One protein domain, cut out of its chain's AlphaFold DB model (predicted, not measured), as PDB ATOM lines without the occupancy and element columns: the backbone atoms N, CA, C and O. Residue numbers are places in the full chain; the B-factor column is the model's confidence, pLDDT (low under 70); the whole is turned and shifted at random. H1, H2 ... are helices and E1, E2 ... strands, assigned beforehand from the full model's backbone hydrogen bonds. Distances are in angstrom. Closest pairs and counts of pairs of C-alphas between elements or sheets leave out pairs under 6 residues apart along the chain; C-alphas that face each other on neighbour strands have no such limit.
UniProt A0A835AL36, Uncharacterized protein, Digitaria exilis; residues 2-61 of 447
ATOM      1  N   GLU A   2     -46.944 -19.504  30.457       84.25
ATOM      2  CA  GLU A   2     -48.071 -18.693  30.985       84.25
ATOM      3  C   GLU A   2     -49.431 -19.421  31.009       84.25
ATOM      4  O   GLU A   2     -50.240 -19.216  31.906       84.25
ATOM      5  N   LEU A   3     -49.703 -20.302  30.035       86.56
ATOM      6  CA  LEU A   3     -50.902 -21.157  30.048       86.56
ATOM      7  C   LEU A   3     -50.931 -22.122  31.241       86.56
ATOM      8  O   LEU A   3     -51.992 -22.369  31.798       86.56
ATOM      9  N   ILE A   4     -49.772 -22.658  31.629       88.25
ATOM     10  CA  ILE A   4     -49.650 -23.599  32.748       88.25
ATOM     11  C   ILE A   4     -49.805 -22.851  34.072       88.25
ATOM     12  O   ILE A   4     -50.483 -23.327  34.972       88.25
ATOM     13  N   GLU A   5     -49.224 -21.655  34.168       91.31
ATOM     14  CA  GLU A   5     -49.422 -20.776  35.321       91.31
ATOM     15  C   GLU A   5     -50.907 -20.458  35.526       91.31
ATOM     16  O   GLU A   5     -51.423 -20.648  36.625       91.31
ATOM     17  N   ARG A   6     -51.606 -20.042  34.461       91.75
ATOM     18  CA  ARG A   6     -53.056 -19.808  34.506       91.75
ATOM     19  C   ARG A   6     -53.829 -21.060  34.891       91.75
ATOM     20  O   ARG A   6     -54.694 -20.976  35.746       91.75
ATOM     21  N   LEU A   7     -53.473 -22.229  34.354       90.50
ATOM     22  CA  LEU A   7     -54.100 -23.491  34.751       90.50
ATOM     23  C   LEU A   7     -54.003 -23.731  36.262       90.50
ATOM     24  O   LEU A   7     -54.985 -24.156  36.857       90.50
ATOM     25  N   ILE A   8     -52.862 -23.443  36.892       93.38
ATOM     26  CA  ILE A   8     -52.729 -23.580  38.348       93.38
ATOM     27  C   ILE A   8     -53.600 -22.540  39.061       93.38
ATOM     28  O   ILE A   8     -54.413 -22.907  39.906       93.38
ATOM     29  N   ARG A   9     -53.455 -21.255  38.710       94.31
ATOM     30  CA  ARG A   9     -54.126 -20.146  39.407       94.31
ATOM     31  C   ARG A   9     -55.649 -20.189  39.264       94.31
ATOM     32  O   ARG A   9     -56.351 -20.088  40.264       94.31
ATOM     33  N   ASP A  10     -56.146 -20.402  38.051       95.56
ATOM     34  CA  ASP A  10     -57.577 -20.382  37.728       95.56
ATOM     35  C   ASP A  10     -58.328 -21.590  38.320       95.56
ATOM     36  O   ASP A  10     -59.547 -21.545  38.461       95.56
ATOM     37  N   ASN A  11     -57.620 -22.668  38.691       95.69
ATOM     38  CA  ASN A  11     -58.209 -23.875  39.284       95.69
ATOM     39  C   ASN A  11     -57.972 -23.994  40.802       95.69
ATOM     40  O   ASN A  11     -58.321 -25.020  41.386       95.69
ATOM     41  N   MET A  12     -57.424 -22.969  41.469       95.69
ATOM     42  CA  MET A  12     -57.174 -23.030  42.918       95.69
ATOM     43  C   MET A  12     -58.449 -23.271  43.731       95.69
ATOM     44  O   MET A  12     -58.429 -24.104  44.634       95.69
ATOM     45  N   ASP A  13     -59.564 -22.619  43.390       95.50
ATOM     46  CA  ASP A  13     -60.841 -22.822  44.090       95.50
ATOM     47  C   ASP A  13     -61.300 -24.286  44.021       95.50
ATOM     48  O   ASP A  13     -61.723 -24.847  45.033       95.50
ATOM     49  N   LEU A  14     -61.130 -24.932  42.859       95.06
ATOM     50  CA  LEU A  14     -61.417 -26.355  42.667       95.06
ATOM     51  C   LEU A  14     -60.485 -27.233  43.511       95.06
ATOM     52  O   LEU A  14     -60.939 -28.171  44.166       95.06
ATOM     53  N   PHE A  15     -59.180 -26.937  43.520       96.00
ATOM     54  CA  PHE A  15     -58.221 -27.702  44.319       96.00
ATOM     55  C   PHE A  15     -58.527 -27.619  45.817       96.00
ATOM     56  O   PHE A  15     -58.369 -28.609  46.534       96.00
ATOM     57  N   MET A  16     -59.002 -26.463  46.284       95.50
ATOM     58  CA  MET A  16     -59.416 -26.261  47.668       95.50
ATOM     59  C   MET A  16     -60.738 -26.969  47.981       95.50
ATOM     60  O   MET A  16     -60.813 -27.684  48.982       95.50
ATOM     61  N   SER A  17     -61.765 -26.824  47.135       95.62
ATOM     62  CA  SER A  17     -63.084 -27.422  47.380       95.62
ATOM     63  C   SER A  17     -63.053 -28.948  47.332       95.62
ATOM     64  O   SER A  17     -63.682 -29.607  48.159       95.62
ATOM     65  N   GLU A  18     -62.286 -29.522  46.403       95.44
ATOM     66  CA  GLU A  18     -62.188 -30.973  46.223       95.44
ATOM     67  C   GLU A  18     -61.085 -31.624  47.067       95.44
ATOM     68  O   GLU A  18     -60.929 -32.845  47.014       95.44
ATOM     69  N   GLN A  19     -60.354 -30.850  47.880       94.75
ATOM     70  CA  GLN A  19     -59.210 -31.321  48.672       94.75
ATOM     71  C   GLN A  19     -58.166 -32.047  47.805       94.75
ATOM     72  O   GLN A  19     -57.716 -33.156  48.117       94.75
ATOM     73  N   VAL A  20     -57.788 -31.419  46.692       94.94
ATOM     74  CA  VAL A  20     -56.727 -31.899  45.802       94.94
ATOM     75  C   VAL A  20     -55.379 -31.464  46.356       94.94
ATOM     76  O   VAL A  20     -55.171 -30.282  46.624       94.94
ATOM     77  N   ARG A  21     -54.448 -32.405  46.486       94.44
ATOM     78  CA  ARG A  21     -53.027 -32.152  46.707       94.44
ATOM     79  C   ARG A  21     -52.344 -31.918  45.368       94.44
ATOM     80  O   ARG A  21     -52.225 -32.849  44.571       94.44
ATOM     81  N   VAL A  22     -51.878 -30.698  45.138       94.69
ATOM     82  CA  VAL A  22     -51.133 -30.338  43.925       94.69
ATOM     83  C   VAL A  22     -49.642 -30.571  44.147       94.69
ATOM     84  O   VAL A  22     -49.122 -30.222  45.206       94.69
ATOM     85  N   HIS A  23     -48.976 -31.133  43.141       92.94
ATOM     86  CA  HIS A  23     -47.525 -31.301  43.057       92.94
ATOM     87  C   HIS A  23     -47.045 -30.867  41.668       92.94
ATOM     88  O   HIS A  23     -47.629 -31.277  40.664       92.94
ATOM     89  N   VAL A  24     -45.975 -30.078  41.570       92.94
ATOM     90  CA  VAL A  24     -45.437 -29.575  40.297       92.94
ATOM     91  C   VAL A  24     -43.980 -30.006  40.109       92.94
ATOM     92  O   VAL A  24     -43.035 -29.356  40.564       92.94
ATOM     93  N   THR A  25     -43.781 -31.087  39.357       91.75
ATOM     94  CA  THR A  25     -42.470 -31.734  39.159       91.75
ATOM     95  C   THR A  25     -41.764 -31.306  37.862       91.75
ATOM     96  O   THR A  25     -42.386 -30.732  36.962       91.75
ATOM     97  N   GLY A  26     -40.459 -31.576  37.762       91.44
ATOM     98  CA  GLY A  26     -39.576 -31.210  36.644       91.44
ATOM     99  C   GLY A  26     -38.583 -30.091  36.972       91.44
ATOM    100  O   GLY A  26     -38.565 -29.587  38.093       91.44
ATOM    101  N   ASP A  27     -37.768 -29.680  35.999       91.62
ATOM    102  CA  ASP A  27     -36.647 -28.757  36.216       91.62
ATOM    103  C   ASP A  27     -37.118 -27.337  36.571       91.62
ATOM    104  O   ASP A  27     -37.482 -26.540  35.701       91.62
ATOM    105  N   THR A  28     -37.093 -27.008  37.865       90.44
ATOM    106  CA  THR A  28     -37.492 -25.695  38.388       90.44
ATOM    107  C   THR A  28     -36.628 -24.565  37.832       90.44
ATOM    108  O   THR A  28     -37.151 -23.479  37.585       90.44
ATOM    109  N   SER A  29     -35.344 -24.812  37.539       89.94
ATOM    110  CA  SER A  29     -34.428 -23.784  37.019       89.94
ATOM    111  C   SER A  29     -34.806 -23.296  35.616       89.94
ATOM    112  O   SER A  29     -34.470 -22.177  35.230       89.94
ATOM    113  N   ARG A  30     -35.559 -24.107  34.863       91.75
ATOM    114  CA  ARG A  30     -36.058 -23.775  33.520       91.75
ATOM    115  C   ARG A  30     -37.431 -23.107  33.525       91.75
ATOM    116  O   ARG A  30     -37.912 -22.698  32.465       91.75
ATOM    117  N   ARG A  31     -38.090 -23.006  34.682       92.50
ATOM    118  CA  ARG A  31     -39.416 -22.388  34.802       92.50
ATOM    119  C   ARG A  31     -39.283 -20.867  34.943       92.50
ATOM    120  O   ARG A  31     -38.422 -20.411  35.695       92.50
ATOM    121  N   PRO A  32     -40.159 -20.068  34.307       93.50
ATOM    122  CA  PRO A  32     -40.276 -18.644  34.621       93.50
ATOM    123  C   PRO A  32     -40.606 -18.428  36.103       93.50
ATOM    124  O   PRO A  32     -41.341 -19.230  36.681       93.50
ATOM    125  N   ALA A  33     -40.126 -17.330  36.696       93.94
ATOM    126  CA  ALA A  33     -40.346 -17.016  38.113       93.94
ATOM    127  C   ALA A  33     -41.836 -17.037  38.504       93.94
ATOM    128  O   ALA A  33     -42.197 -17.619  39.521       93.94
ATOM    129  N   SER A  34     -42.712 -16.516  37.639       94.19
ATOM    130  CA  SER A  34     -44.161 -16.492  37.872       94.19
ATOM    131  C   SER A  34     -44.775 -17.891  38.026       94.19
ATOM    132  O   SER A  34     -45.617 -18.109  38.899       94.19
ATOM    133  N   LEU A  35     -44.308 -18.867  37.238       94.19
ATOM    134  CA  LEU A  35     -44.734 -20.261  37.351       94.19
ATOM    135  C   LEU A  35     -44.143 -20.939  38.593       94.19
ATOM    136  O   LEU A  35     -44.820 -21.762  39.201       94.19
ATOM    137  N   GLN A  36     -42.903 -20.613  38.973       94.75
ATOM    138  CA  GLN A  36     -42.312 -21.123  40.216       94.75
ATOM    139  C   GLN A  36     -43.115 -20.651  41.434       94.75
ATOM    140  O   GLN A  36     -43.417 -21.452  42.316       94.75
ATOM    141  N   ASP A  37     -43.503 -19.375  41.453       94.88
ATOM    142  CA  ASP A  37     -44.309 -18.802  42.527       94.88
ATOM    143  C   ASP A  37     -45.712 -19.420  42.575       94.88
ATOM    144  O   ASP A  37     -46.140 -19.840  43.647       94.88
ATOM    145  N   ALA A  38     -46.391 -19.557  41.427       95.56
ATOM    146  CA  ALA A  38     -47.692 -20.231  41.341       95.56
ATOM    147  C   ALA A  38     -47.633 -21.692  41.814       95.56
ATOM    148  O   ALA A  38     -48.509 -22.141  42.550       95.56
ATOM    149  N   ALA A  39     -46.599 -22.437  41.409       95.00
ATOM    150  CA  ALA A  39     -46.400 -23.819  41.834       95.00
ATOM    151  C   ALA A  39     -46.198 -23.918  43.352       95.00
ATOM    152  O   ALA A  39     -46.912 -24.672  44.007       95.00
ATOM    153  N   ARG A  40     -45.285 -23.113  43.916       95.81
ATOM    154  CA  ARG A  40     -44.996 -23.092  45.358       95.81
ATOM    155  C   ARG A  40     -46.225 -22.703  46.178       95.81
ATOM    156  O   ARG A  40     -46.478 -23.298  47.219       95.81
ATOM    157  N   GLU A  41     -46.980 -21.708  45.721       96.38
ATOM    158  CA  GLU A  41     -48.223 -21.271  46.360       96.38
ATOM    159  C   GLU A  41     -49.267 -22.397  46.378       96.38
ATOM    160  O   GLU A  41     -49.782 -22.735  47.443       96.38
ATOM    161  N   ALA A  42     -49.516 -23.046  45.234       96.19
ATOM    162  CA  ALA A  42     -50.457 -24.160  45.139       96.19
ATOM    163  C   ALA A  42     -50.023 -25.369  45.986       96.19
ATOM    164  O   ALA A  42     -50.851 -25.984  46.664       96.19
ATOM    165  N   GLU A  43     -48.731 -25.700  45.989       95.44
ATOM    166  CA  GLU A  43     -48.175 -26.760  46.829       95.44
ATOM    167  C   GLU A  43     -48.277 -26.421  48.325       95.44
ATOM    168  O   GLU A  43     -48.627 -27.289  49.118       95.44
ATOM    169  N   GLU A  44     -48.029 -25.188  48.757       96.62
ATOM    170  CA  GLU A  44     -48.146 -24.843  50.179       96.62
ATOM    171  C   GLU A  44     -49.615 -24.831  50.627       96.62
ATOM    172  O   GLU A  44     -49.967 -25.428  51.646       96.62
ATOM    173  N   MET A  45     -50.501 -24.220  49.835       97.06
ATOM    174  CA  MET A  45     -51.927 -24.129  50.160       97.06
ATOM    175  C   MET A  45     -52.612 -25.498  50.222       97.06
ATOM    176  O   MET A  45     -53.482 -25.714  51.063       97.06
ATOM    177  N   THR A  46     -52.201 -26.440  49.370       96.38
ATOM    178  CA  THR A  46     -52.810 -27.778  49.296       96.38
ATOM    179  C   THR A  46     -52.077 -28.830  50.129       96.38
ATOM    180  O   THR A  46     -52.416 -30.010  50.063       96.38
ATOM    181  N   ARG A  47     -51.076 -28.450  50.941       94.44
ATOM    182  CA  ARG A  47     -50.159 -29.399  51.604       94.44
ATOM    183  C   ARG A  47     -50.806 -30.441  52.506       94.44
ATOM    184  O   ARG A  47     -50.260 -31.529  52.654       94.44
ATOM    185  N   ASN A  48     -51.954 -30.113  53.094       93.19
ATOM    186  CA  ASN A  48     -52.677 -31.002  54.006       93.19
ATOM    187  C   ASN A  48     -53.797 -31.793  53.309       93.19
ATOM    188  O   ASN A  48     -54.532 -32.523  53.971       93.19
ATOM    189  N   HIS A  49     -53.966 -31.628  51.997       93.75
ATOM    190  CA  HIS A  49     -54.952 -32.368  51.225       93.75
ATOM    191  C   HIS A  49     -54.454 -33.780  50.902       93.75
ATOM    192  O   HIS A  49     -53.259 -34.001  50.702       93.75
ATOM    193  N   SER A  50     -55.380 -34.735  50.836       87.50
ATOM    194  CA  SER A  50     -55.068 -36.142  50.544       87.50
ATOM    195  C   SER A  50     -56.174 -36.887  49.794       87.50
ATOM    196  O   SER A  50     -56.012 -38.065  49.484       87.50
ATOM    197  N   ARG A  51     -57.302 -36.230  49.477       87.75
ATOM    198  CA  ARG A  51     -58.423 -36.884  48.784       87.75
ATOM    199  C   ARG A  51     -58.059 -37.269  47.354       87.75
ATOM    200  O   ARG A  51     -58.463 -38.326  46.881       87.75
ATOM    201  N   TYR A  52     -57.313 -36.408  46.670       87.44
ATOM    202  CA  TYR A  52     -56.825 -36.643  45.318       87.44
ATOM    203  C   TYR A  52     -55.451 -36.008  45.147       87.44
ATOM    204  O   TYR A  52     -55.210 -34.925  45.671       87.44
ATOM    205  N   HIS A  53     -54.562 -36.654  44.400       90.56
ATOM    206  CA  HIS A  53     -53.242 -36.116  44.096       90.56
ATOM    207  C   HIS A  53     -53.148 -35.760  42.616       90.56
ATOM    208  O   HIS A  53     -53.291 -36.621  41.751       90.56
ATOM    209  N   PHE A  54     -52.873 -34.491  42.333       92.06
ATOM    210  CA  PHE A  54     -52.650 -33.983  40.988       92.06
ATOM    211  C   PHE A  54     -51.169 -33.652  40.808       92.06
ATOM    212  O   PHE A  54     -50.649 -32.746  41.459       92.06
ATOM    213  N   ILE A  55     -50.492 -34.388  39.926       92.19
ATOM    214  CA  ILE A  55     -49.093 -34.136  39.578       92.19
ATOM    215  C   ILE A  55     -49.039 -33.479  38.206       92.19
ATOM    216  O   ILE A  55     -49.438 -34.069  37.202       92.19
ATOM    217  N   LEU A  56     -48.485 -32.274  38.160       92.88
ATOM    218  CA  LEU A  56     -48.270 -31.519  36.939       92.88
ATOM    219  C   LEU A  56     -46.778 -31.493  36.601       92.88
ATOM    220  O   LEU A  56     -45.980 -30.831  37.263       92.88
ATOM    221  N   ALA A  57     -46.390 -32.214  35.554       92.38
ATOM    222  CA  ALA A  57     -45.011 -32.239  35.080       92.38
ATOM    223  C   ALA A  57     -44.731 -31.047  34.149       92.38
ATOM    224  O   ALA A  57     -45.372 -30.889  33.110       92.38
ATOM    225  N   THR A  58     -43.754 -30.207  34.499       92.06
ATOM    226  CA  THR A  58     -43.361 -29.018  33.721       92.06
ATOM    227  C   THR A  58     -41.846 -28.953  33.599       92.06
ATOM    228  O   THR A  58     -41.143 -29.176  34.578       92.06
ATOM    229  N   CYS A  59     -41.316 -28.671  32.402       91.81
ATOM    230  CA  CYS A  59     -39.868 -28.786  32.144       91.81
ATOM    231  C   CYS A  59     -39.310 -30.163  32.562       91.81
ATOM    232  O   CYS A  59     -38.208 -30.267  33.093       91.81
ATOM    233  N   TYR A  60     -40.104 -31.214  32.354       93.94
ATOM    234  CA  TYR A  60     -39.828 -32.567  32.818       93.94
ATOM    235  C   TYR A  60     -39.448 -33.485  31.656       93.94
ATOM    236  O   TYR A  60     -40.033 -33.408  30.573       93.94
ATOM    237  N   SER A  61     -38.518 -34.398  31.915       95.31
ATOM    238  CA  SER A  61     -38.312 -35.606  31.123       95.31
ATOM    239  C   SER A  61     -37.935 -36.755  32.064       95.31
ATOM    240  O   SER A  61     -37.340 -36.524  33.116       95.31
TER     241      SER A  61
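AT A GLANCE: This is residues 2 to 61 of the 447 residues of an uncharacterized protein of Digitaria exilis (UniProt A0A835AL36). A two-stranded parallel ribbon, E1 and E2, has H3 packed on E1; H1 lies side by side with H3, and H2 follows H1 near the start of E1. The 60 printed residues hold H1, H2, E1, H3, E2 in that order, a mixed class; the whole is compact, radius of gyration of the C-alphas 10.9 A, spanning 30 by 21 by 16 A.

IN THESE COORDINATES: H1, residues 2 to 10, 11.8 A, begins at C-alpha 2 (-48.071, -18.693, 30.985). H2 is 12 to 17, 8.6 A; E1 20 to 25, 15.7 A; H3 33 to 45, 18.2 A. E2, 52 to 57, 16.2 A, ends at C-alpha 57 (-45.011, -32.239, 35.080).

HOW THE PARTS SIT: H1 and H3 touch, closest C-alphas Glu 5 and Leu 35, 5.1 A, at a shallow tilt of 25 degrees, the same way. H2 and H3 are close but not clearly touching, closest C-alphas Met 12 and Ala 42, 7.2 A. The closest C-alphas of E1 and H3 are Val 22 and Glu 43, 5.5 A. E1 and E2 are parallel at 20 degrees, with N 23 and O 54 at 2.9 A, within hydrogen-bond range. E1, H3, E2 form a strand-helix-strand unit, parallel neighbour strands joined through a helix, its crossover left-handed. In H1, H2 and H3 every O i to N i+4 pair is within hydrogen-bond range.

THE WHOLE: The C-alphas farthest apart, Ser 17 and Ser 61, are 30.7 A apart. The printed part has no cut, no link is long, and no printed residue is under 70 in pLDDT.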